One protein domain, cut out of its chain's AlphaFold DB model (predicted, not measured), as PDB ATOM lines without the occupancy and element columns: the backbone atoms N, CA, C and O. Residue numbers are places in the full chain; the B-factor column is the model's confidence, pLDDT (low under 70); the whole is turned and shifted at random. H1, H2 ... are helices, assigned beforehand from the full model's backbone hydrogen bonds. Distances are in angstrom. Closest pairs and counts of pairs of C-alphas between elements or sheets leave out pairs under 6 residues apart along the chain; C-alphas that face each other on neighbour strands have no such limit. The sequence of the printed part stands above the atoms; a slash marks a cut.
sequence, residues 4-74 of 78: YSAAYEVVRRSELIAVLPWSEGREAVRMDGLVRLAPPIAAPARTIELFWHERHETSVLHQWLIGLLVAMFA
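What this domain is: This is residues 4 to 74 of the 78 residues of the protein "DNA-binding transcriptional LysR family regulator" of Variovorax sp. Sphag1AA (UniProt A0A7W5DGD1). What does the shape look like? It has little regular structure: two helices, H1 and H2, lie toward opposite ends of a rod, joined by a long winding stretch, residues 13 to 59. What is the make-up? The 71 printed residues hold H1, then H2, and no named strand; the class is all helix, though named elements hold only 23 residues. How spread is it? It is extended, with a radius of gyration of the C-alphas of 17.6 A and spans of 52 by 25 by 19 A.

Where its parts are: Where is H1? It is residues 4 to 12, beginning at C-alpha 4 (0.175, -4.276, 116.151). Where is H2? It is residues 60 to 73, 19.9 A long, ending at C-alpha 73 (-10.290, 13.173, 117.173).

How they stand to each other: Do the helices meet? H1 and H2 are apart, joined by a long link of 47 residues. What of their backbones? In H1 and H2 every O i to N i+4 pair is within hydrogen-bond range.

The domain as a whole: How large is it? The two farthest C-alphas, of Glu 15 and Thr 58, are 52.4 A apart. What stands free? Residues 23 to 29 and 53 to 61. Any cut or low confidence? The printed part has no cut, and no printed residue is under 70 in pLDDT.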
ATOM      1  N   TYR A   4       1.299  -3.796 115.342       82.81
ATOM      2  CA  TYR A   4       0.175  -4.276 116.151       82.81
ATOM      3  C   TYR A   4      -0.733  -5.271 115.426       82.81
ATOM      4  O   TYR A   4      -1.209  -6.209 116.053       82.81
ATOM      5  N   SER A   5      -0.945  -5.134 114.109       84.56
ATOM      6  CA  SER A   5      -1.774  -6.102 113.365       84.56
ATOM      7  C   SER A   5      -1.202  -7.520 113.399       84.56
ATOM      8  O   SER A   5      -1.968  -8.474 113.456       84.56
ATOM      9  N   ALA A   6       0.126  -7.664 113.425       90.06
ATOM     10  CA  ALA A   6       0.757  -8.969 113.583       90.06
ATOM     11  C   ALA A   6       0.524  -9.548 114.990       90.06
ATOM     12  O   ALA A   6       0.254 -10.737 115.117       90.06
ATOM     13  N   ALA A   7       0.560  -8.714 116.036       91.94
ATOM     14  CA  ALA A   7       0.307  -9.155 117.408       91.94
ATOM     15  C   ALA A   7      -1.113  -9.720 117.591       91.94
ATOM     16  O   ALA A   7      -1.266 -10.767 118.213       91.94
ATOM     17  N   TYR A   8      -2.133  -9.084 116.997       91.81
ATOM     18  CA  TYR A   8      -3.505  -9.613 116.999       91.81
ATOM     19  C   TYR A   8      -3.588 -11.009 116.363       91.81
ATOM     20  O   TYR A   8      -4.209 -11.906 116.927       91.81
ATOM     21  N   GLU A   9      -2.916 -11.221 115.227       92.12
ATOM     22  CA  GLU A   9      -2.905 -12.528 114.555       92.12
ATOM     23  C   GLU A   9      -2.144 -13.605 115.335       92.12
ATOM     24  O   GLU A   9      -2.555 -14.765 115.329       92.12
ATOM     25  N   VAL A  10      -1.064 -13.243 116.032       94.19
ATOM     26  CA  VAL A  10      -0.336 -14.183 116.898       94.19
ATOM     27  C   VAL A  10      -1.221 -14.638 118.056       94.19
ATOM     28  O   VAL A  10      -1.347 -15.839 118.285       94.19
ATOM     29  N   VAL A  11      -1.878 -13.700 118.748       95.25
ATOM     30  CA  VAL A  11      -2.800 -14.016 119.855       95.25
ATOM     31  C   VAL A  11      -3.946 -14.903 119.366       95.25
ATOM     32  O   VAL A  11      -4.261 -15.903 119.994       95.25
ATOM     33  N   ARG A  12      -4.514 -14.602 118.196       94.50
ATOM     34  CA  ARG A  12      -5.612 -15.371 117.590       94.50
ATOM     35  C   ARG A  12      -5.283 -16.837 117.320       94.50
ATOM     36  O   ARG A  12      -6.178 -17.675 117.344       94.50
ATOM     37  N   ARG A  13      -4.032 -17.136 116.977       96.00
ATOM     38  CA  ARG A  13      -3.598 -18.467 116.519       96.00
ATOM     39  C   ARG A  13      -2.808 -19.228 117.584       96.00
ATOM     40  O   ARG A  13      -2.105 -20.179 117.253       96.00
ATOM     41  N   SER A  14      -2.874 -18.787 118.836       96.50
ATOM     42  CA  SER A  14      -2.123 -19.368 119.946       96.50
ATOM     43  C   SER A  14      -2.918 -19.304 121.249       96.50
ATOM     44  O   SER A  14      -4.036 -18.803 121.288       96.50
ATOM     45  N   GLU A  15      -2.316 -19.801 122.327       96.25
ATOM     46  CA  GLU A  15      -2.836 -19.671 123.694       96.25
ATOM     47  C   GLU A  15      -2.214 -18.473 124.437       96.25
ATOM     48  O   GLU A  15      -2.208 -18.412 125.665       96.25
ATOM     49  N   LEU A  16      -1.634 -17.522 123.699       96.75
ATOM     50  CA  LEU A  16      -1.020 -16.333 124.279       96.75
ATOM     51  C   LEU A  16      -2.067 -15.258 124.581       96.75
ATOM     52  O   LEU A  16      -3.114 -15.168 123.948       96.75
ATOM     53  N   ILE A  17      -1.719 -14.370 125.509       94.94
ATOM     54  CA  ILE A  17      -2.442 -13.124 125.775       94.94
ATOM     55  C   ILE A  17      -1.530 -11.931 125.491       94.94
ATOM     56  O   ILE A  17      -0.305 -12.043 125.567       94.94
ATOM     57  N   ALA A  18      -2.114 -10.772 125.186       92.81
ATOM     58  CA  ALA A  18      -1.356  -9.547 124.959       92.81
ATOM     59  C   ALA A  18      -2.065  -8.317 125.532       92.81
ATOM     60  O   ALA A  18      -3.291  -8.221 125.530       92.81
ATOM     61  N   VAL A  19      -1.267  -7.342 125.968       91.69
ATOM     62  CA  VAL A  19      -1.732  -5.996 126.312       91.69
ATOM     63  C   VAL A  19      -1.468  -5.097 125.110       91.69
ATOM     64  O   VAL A  19      -0.320  -4.776 124.806       91.69
ATOM     65  N   LEU A  20      -2.533  -4.716 124.407       88.25
ATOM     66  CA  LEU A  20      -2.463  -3.939 123.169       88.25
ATOM     67  C   LEU A  20      -3.162  -2.583 123.338       88.25
ATOM     68  O   LEU A  20      -4.093  -2.472 124.142       88.25
ATOM     69  N   PRO A  21      -2.737  -1.536 122.602       84.25
ATOM     70  CA  PRO A  21      -3.460  -0.272 122.579       84.25
ATOM     71  C   PRO A  21      -4.905  -0.488 122.129       84.25
ATOM     72  O   PRO A  21      -5.157  -1.177 121.145       84.25
ATOM     73  N   TRP A  22      -5.845   0.136 122.833       81.69
ATOM     74  CA  TRP A  22      -7.260   0.090 122.487       81.69
ATOM     75  C   TRP A  22      -7.752   1.473 122.079       81.69
ATOM     76  O   TRP A  22      -7.444   2.473 122.728       81.69
ATOM     77  N   SER A  23      -8.548   1.539 121.014       78.94
ATOM     78  CA  SER A  23      -9.260   2.748 120.610       78.94
ATOM     79  C   SER A  23     -10.692   2.402 120.240       78.94
ATOM     80  O   SER A  23     -10.958   1.667 119.288       78.94
ATOM     81  N   GLU A  24     -11.626   2.954 121.004       72.44
ATOM     82  CA  GLU A  24     -13.053   2.801 120.746       72.44
ATOM     83  C   GLU A  24     -13.404   3.262 119.322       72.44
ATOM     84  O   GLU A  24     -12.938   4.312 118.875       72.44
ATOM     85  N   GLY A  25     -14.161   2.433 118.597       73.31
ATOM     86  CA  GLY A  25     -14.562   2.669 117.204       73.31
ATOM     87  C   GLY A  25     -13.547   2.255 116.128       73.31
ATOM     88  O   GLY A  25     -13.911   2.207 114.958       73.31
ATOM     89  N   ARG A  26     -12.298   1.919 116.483       70.75
ATOM     90  CA  ARG A  26     -11.252   1.532 115.506       70.75
ATOM     91  C   ARG A  26     -10.859   0.060 115.536       70.75
ATOM     92  O   ARG A  26     -10.285  -0.441 114.574       70.75
ATOM     93  N   GLU A  27     -11.179  -0.632 116.620       76.19
ATOM     94  CA  GLU A  27     -10.654  -1.974 116.884       76.19
ATOM     95  C   GLU A  27     -11.650  -3.108 116.582       76.19
ATOM     96  O   GLU A  27     -11.286  -4.276 116.680       76.19
ATOM     97  N   ALA A  28     -12.881  -2.803 116.151       75.06
ATOM     98  CA  ALA A  28     -13.922  -3.813 115.912       75.06
ATOM     99  C   ALA A  28     -13.477  -4.922 114.940       75.06
ATOM    100  O   ALA A  28     -13.646  -6.099 115.235       75.06
ATOM    101  N   VAL A  29     -12.832  -4.559 113.826       81.38
ATOM    102  CA  VAL A  29     -12.335  -5.535 112.837       81.38
ATOM    103  C   VAL A  29     -11.164  -6.357 113.385       81.38
ATOM    104  O   VAL A  29     -11.049  -7.542 113.099       81.38
ATOM    105  N   ARG A  30     -10.290  -5.750 114.198       83.94
ATOM    106  CA  ARG A  30      -9.133  -6.443 114.793       83.94
ATOM    107  C   ARG A  30      -9.533  -7.434 115.882       83.94
ATOM    108  O   ARG A  30      -8.798  -8.386 116.128       83.94
ATOM    109  N   MET A  31     -10.685  -7.207 116.504       88.75
ATOM    110  CA  MET A  31     -11.227  -8.023 117.588       88.75
ATOM    111  C   MET A  31     -12.115  -9.174 117.145       88.75
ATOM    112  O   MET A  31     -12.529  -9.940 118.015       88.75
ATOM    113  N   ASP A  32     -12.405  -9.327 115.849       89.38
ATOM    114  CA  ASP A  32     -13.079 -10.535 115.357       89.38
ATOM    115  C   ASP A  32     -12.404 -11.766 115.970       89.38
ATOM    116  O   ASP A  32     -11.195 -11.726 116.131       89.38
ATOM    117  N   GLY A  33     -13.125 -12.789 116.426       91.75
ATOM    118  CA  GLY A  33     -12.555 -13.993 117.058       91.75
ATOM    119  C   GLY A  33     -11.619 -13.806 118.273       91.75
ATOM    120  O   GLY A  33     -10.901 -14.745 118.610       91.75
ATOM    121  N   LEU A  34     -11.564 -12.631 118.909       93.38
ATOM    122  CA  LEU A  34     -10.790 -12.365 120.130       93.38
ATOM    123  C   LEU A  34     -11.700 -11.816 121.227       93.38
ATOM    124  O   LEU A  34     -12.704 -11.161 120.953       93.38
ATOM    125  N   VAL A  35     -11.320 -12.021 122.488       92.56
ATOM    126  CA  VAL A  35     -12.022 -11.429 123.632       92.56
ATOM    127  C   VAL A  35     -11.145 -10.379 124.302       92.56
ATOM    128  O   VAL A  35      -9.940 -10.561 124.468       92.56
ATOM    129  N   ARG A  36     -11.754  -9.255 124.689       91.12
ATOM    130  CA  ARG A  36     -11.087  -8.219 125.481       91.12
ATOM    131  C   ARG A  36     -11.382  -8.455 126.954       91.12
ATOM    132  O   ARG A  36     -12.543  -8.580 127.333       91.12
ATOM    133  N   LEU A  37     -10.341  -8.435 127.775       91.12
ATOM    134  CA  LEU A  37     -10.438  -8.518 129.230       91.12
ATOM    135  C   LEU A  37      -9.936  -7.219 129.859       91.12
ATOM    136  O   LEU A  37      -9.061  -6.549 129.303       91.12
ATOM    137  N   ALA A  38     -10.491  -6.858 131.016       87.62
ATOM    138  CA  ALA A  38      -9.920  -5.794 131.827       87.62
ATOM    139  C   ALA A  38      -8.545  -6.250 132.353       87.62
ATOM    140  O   ALA A  38      -8.423  -7.396 132.796       87.62
ATOM    141  N   PRO A  39      -7.504  -5.400 132.298       87.69
ATOM    142  CA  PRO A  39      -6.211  -5.761 132.854       87.69
ATOM    143  C   PRO A  39      -6.322  -5.930 134.380       87.69
ATOM    144  O   PRO A  39      -7.083  -5.204 135.020       87.69
ATOM    145  N   PRO A  40      -5.544  -6.846 134.989       89.81
ATOM    146  CA  PRO A  40      -5.578  -7.080 136.437       89.81
ATOM    147  C   PRO A  40      -5.017  -5.902 137.249       89.81
ATOM    148  O   PRO A  40      -5.160  -5.858 138.466       89.81
ATOM    149  N   ILE A  41      -4.358  -4.958 136.576       90.50
ATOM    150  CA  ILE A  41      -3.795  -3.738 137.142       90.50
ATOM    151  C   ILE A  41      -4.325  -2.573 136.310       90.50
ATOM    152  O   ILE A  41      -4.332  -2.648 135.078       90.50
ATOM    153  N   ALA A  42      -4.754  -1.499 136.975       88.06
ATOM    154  CA  ALA A  42      -5.209  -0.289 136.305       88.06
ATOM    155  C   ALA A  42      -4.110   0.248 135.376       88.06
ATOM    156  O   ALA A  42      -3.013   0.593 135.815       88.06
ATOM    157  N   ALA A  43      -4.409   0.301 134.079       82.88
ATOM    158  CA  ALA A  43      -3.526   0.914 133.103       82.88
ATOM    159  C   ALA A  43      -3.740   2.435 133.121       82.88
ATOM    160  O   ALA A  43      -4.895   2.874 133.133       82.88
ATOM    161  N   PRO A  44      -2.670   3.249 133.094       85.38
ATOM    162  CA  PRO A  44      -2.824   4.690 132.981       85.38
ATOM    163  C   PRO A  44      -3.513   5.039 131.660       85.38
ATOM    164  O   PRO A  44      -3.276   4.397 130.628       85.38
ATOM    165  N   ALA A  45      -4.354   6.072 131.689       83.06
ATOM    166  CA  ALA A  45      -4.931   6.624 130.475       83.06
ATOM    167  C   ALA A  45      -3.804   7.077 129.535       83.06
ATOM    168  O   ALA A  45      -2.809   7.662 129.966       83.06
ATOM    169  N   ARG A  46      -3.944   6.783 128.239       83.38
ATOM    170  CA  ARG A  46      -3.007   7.270 127.225       83.38
ATOM    171  C   ARG A  46      -3.540   8.557 126.617       83.38
ATOM    172  O   ARG A  46      -4.566   8.530 125.943       83.38
ATOM    173  N   THR A  47      -2.793   9.638 126.790       86.56
ATOM    174  CA  THR A  47      -3.018  10.891 126.072       86.56
ATOM    175  C   THR A  47      -2.335  10.815 124.710       86.56
ATOM    176  O   THR A  47      -1.171  10.422 124.617       86.56
ATOM    177  N   ILE A  48      -3.065  11.154 123.648       87.88
ATOM    178  CA  ILE A  48      -2.480  11.386 122.326       87.88
ATOM    179  C   ILE A  48      -2.456  12.888 122.106       87.88
ATOM    180  O   ILE A  48      -3.502  13.530 122.081       87.88
ATOM    181  N   GLU A  49      -1.253  13.423 121.950       91.56
ATOM    182  CA  GLU A  49      -1.005  14.848 121.785       91.56
ATOM    183  C   GLU A  49      -0.543  15.139 120.359       91.56
ATOM    184  O   GLU A  49       0.106  14.317 119.703       91.56
ATOM    185  N   LEU A  50      -0.903  16.323 119.875       93.75
ATOM    186  CA  LEU A  50      -0.518  16.811 118.565       93.75
ATOM    187  C   LEU A  50       0.588  17.843 118.749       93.75
ATOM    188  O   LEU A  50       0.391  18.850 119.420       93.75
ATOM    189  N   PHE A  51       1.740  17.581 118.142       94.25
ATOM    190  CA  PHE A  51       2.906  18.450 118.223       94.25
ATOM    191  C   PHE A  51       3.286  18.958 116.845       94.25
ATOM    192  O   PHE A  51       3.257  18.220 115.858       94.25
ATOM    193  N   TRP A  52       3.708  20.212 116.799       95.50
ATOM    194  CA  TRP A  52       4.296  20.820 115.621       95.50
ATOM    195  C   TRP A  52       5.338  21.850 116.041       95.50
ATOM    196  O   TRP A  52       5.416  22.267 117.194       95.50
ATOM    197  N   HIS A  53       6.175  22.244 115.089       96.81
ATOM    198  CA  HIS A  53       7.177  23.269 115.323       96.81
ATOM    199  C   HIS A  53       6.556  24.659 115.160       96.81
ATOM    200  O   HIS A  53       5.867  24.914 114.173       96.81
ATOM    201  N   GLU A  54       6.918  25.590 116.046       96.31
ATOM    202  CA  GLU A  54       6.510  27.006 116.029       96.31
ATOM    203  C   GLU A  54       6.621  27.691 114.651       96.31
ATOM    204  O   GLU A  54       5.797  28.523 114.291       96.31
ATOM    205  N   ARG A  55       7.576  27.293 113.797       96.19
ATOM    206  CA  ARG A  55       7.724  27.833 112.436       96.19
ATOM    207  C   ARG A  55       6.492  27.625 111.543       96.19
ATOM    208  O   ARG A  55       6.415  28.222 110.475       96.19
ATOM    209  N   HIS A  56       5.593  26.721 111.926       94.81
ATOM    210  CA  HIS A  56       4.354  26.411 111.216       94.81
ATOM    211  C   HIS A  56       3.118  27.034 111.873       94.81
ATOM    212  O   HIS A  56       2.025  26.880 111.331       94.81
ATOM    213  N   GLU A  57       3.283  27.770 112.975       94.06
ATOM    214  CA  GLU A  57       2.178  28.348 113.747       94.06
ATOM    215  C   GLU A  57       1.295  29.264 112.897       94.06
ATOM    216  O   GLU A  57       0.074  29.214 112.984       94.06
ATOM    217  N   THR A  58       1.899  30.063 112.014       95.06
ATOM    218  CA  THR A  58       1.197  31.036 111.160       95.06
ATOM    219  C   THR A  58       0.796  30.484 109.790       95.06
ATOM    220  O   THR A  58       0.213  31.201 108.976       95.06
ATOM    221  N   SER A  59       1.101  29.217 109.497       97.81
ATOM    222  CA  SER A  59       0.741  28.604 108.217       97.81
ATOM    223  C   SER A  59      -0.752  28.281 108.179       97.81
ATOM    224  O   SER A  59      -1.221  27.403 108.900       97.81
ATOM    225  N   VAL A  60      -1.491  28.931 107.276       97.69
ATOM    226  CA  VAL A  60      -2.944  28.730 107.110       97.69
ATOM    227  C   VAL A  60      -3.290  27.266 106.821       97.69
ATOM    228  O   VAL A  60      -4.229  26.721 107.393       97.69
ATOM    229  N   LEU A  61      -2.509  26.599 105.966       97.50
ATOM    230  CA  LEU A  61      -2.744  25.192 105.633       97.50
ATOM    231  C   LEU A  61      -2.489  24.275 106.834       97.50
ATOM    232  O   LEU A  61      -3.215  23.304 107.036       97.50
ATOM    233  N   HIS A  62      -1.477  24.599 107.642       97.00
ATOM    234  CA  HIS A  62      -1.192  23.855 108.861       97.00
ATOM    235  C   HIS A  62      -2.327  24.031 109.875       97.00
ATOM    236  O   HIS A  62      -2.889  23.042 110.332       97.00
ATOM    237  N   GLN A  63      -2.737  25.272 110.149       96.88
ATOM    238  CA  GLN A  63      -3.854  25.580 111.047       96.88
ATOM    239  C   GLN A  63      -5.152  24.882 110.623       96.88
ATOM    240  O   GLN A  63      -5.840  24.303 111.463       96.88
ATOM    241  N   TRP A  64      -5.461  24.872 109.321       97.25
ATOM    242  CA  TRP A  64      -6.610  24.142 108.788       97.25
ATOM    243  C   TRP A  64      -6.534  22.639 109.091       97.25
ATOM    244  O   TRP A  64      -7.506  22.065 109.584       97.25
ATOM    245  N   LEU A  65      -5.380  22.002 108.851       97.31
ATOM    246  CA  LEU A  65      -5.196  20.573 109.116       97.31
ATOM    247  C   LEU A  65      -5.319  20.254 110.612       97.31
ATOM    248  O   LEU A  65      -5.989  19.288 110.973       97.31
ATOM    249  N   ILE A  66      -4.703  21.063 111.476       96.62
ATOM    250  CA  ILE A  66      -4.816  20.915 112.933       96.62
ATOM    251  C   ILE A  66      -6.284  21.021 113.357       96.62
ATOM    252  O   ILE A  66      -6.775  20.146 114.067       96.62
ATOM    253  N   GLY A  67      -7.007  22.033 112.866       96.12
ATOM    254  CA  GLY A  67      -8.433  22.208 113.146       96.12
ATOM    255  C   GLY A  67      -9.272  21.003 112.717       96.12
ATOM    256  O   GLY A  67     -10.119  20.541 113.481       96.12
ATOM    257  N   LEU A  68      -8.990  20.435 111.541       97.19
ATOM    258  CA  LEU A  68      -9.650  19.219 111.065       97.19
ATOM    259  C   LEU A  68      -9.358  18.012 111.972       97.19
ATOM    260  O   LEU A  68     -10.279  17.289 112.347       97.19
ATOM    261  N   LEU A  69      -8.095  17.795 112.352       95.38
ATOM    262  CA  LEU A  69      -7.704  16.688 113.231       95.38
ATOM    263  C   LEU A  69      -8.351  16.808 114.616       95.38
ATOM    264  O   LEU A  69      -8.843  15.811 115.144       95.38
ATOM    265  N   VAL A  70      -8.394  18.017 115.180       94.50
ATOM    266  CA  VAL A  70      -9.066  18.300 116.455       94.50
ATOM    267  C   VAL A  70     -10.562  18.012 116.338       94.50
ATOM    268  O   VAL A  70     -11.088  17.258 117.150       94.50
ATOM    269  N   ALA A  71     -11.235  18.512 115.300       94.69
ATOM    270  CA  ALA A  71     -12.664  18.263 115.097       94.69
ATOM    271  C   ALA A  71     -13.006  16.767 114.960       94.69
ATOM    272  O   ALA A  71     -14.086  16.342 115.362       94.69
ATOM    273  N   MET A  72     -12.099  15.962 114.397       91.88
ATOM    274  CA  MET A  72     -12.313  14.525 114.202       91.88
ATOM    275  C   MET A  72     -11.940  13.661 115.412       91.88
ATOM    276  O   MET A  72     -12.513  12.582 115.581       91.88
ATOM    277  N   PHE A  73     -10.937  14.064 116.201       89.44
ATOM    278  CA  PHE A  73     -10.290  13.173 117.173       89.44
ATOM    279  C   PHE A  73     -10.180  13.719 118.591       89.44
ATOM    280  O   PHE A  73      -9.851  12.934 119.484       89.44
ATOM    281  N   ALA A  74     -10.435  15.008 118.821       88.81
ATOM    282  CA  ALA A  74     -10.436  15.539 120.173       88.81
ATOM    283  C   ALA A  74     -11.511  14.830 121.002       88.81
ATOM    284  O   ALA A  74     -12.649  14.640 120.571       88.81
TER     285      ALA A  74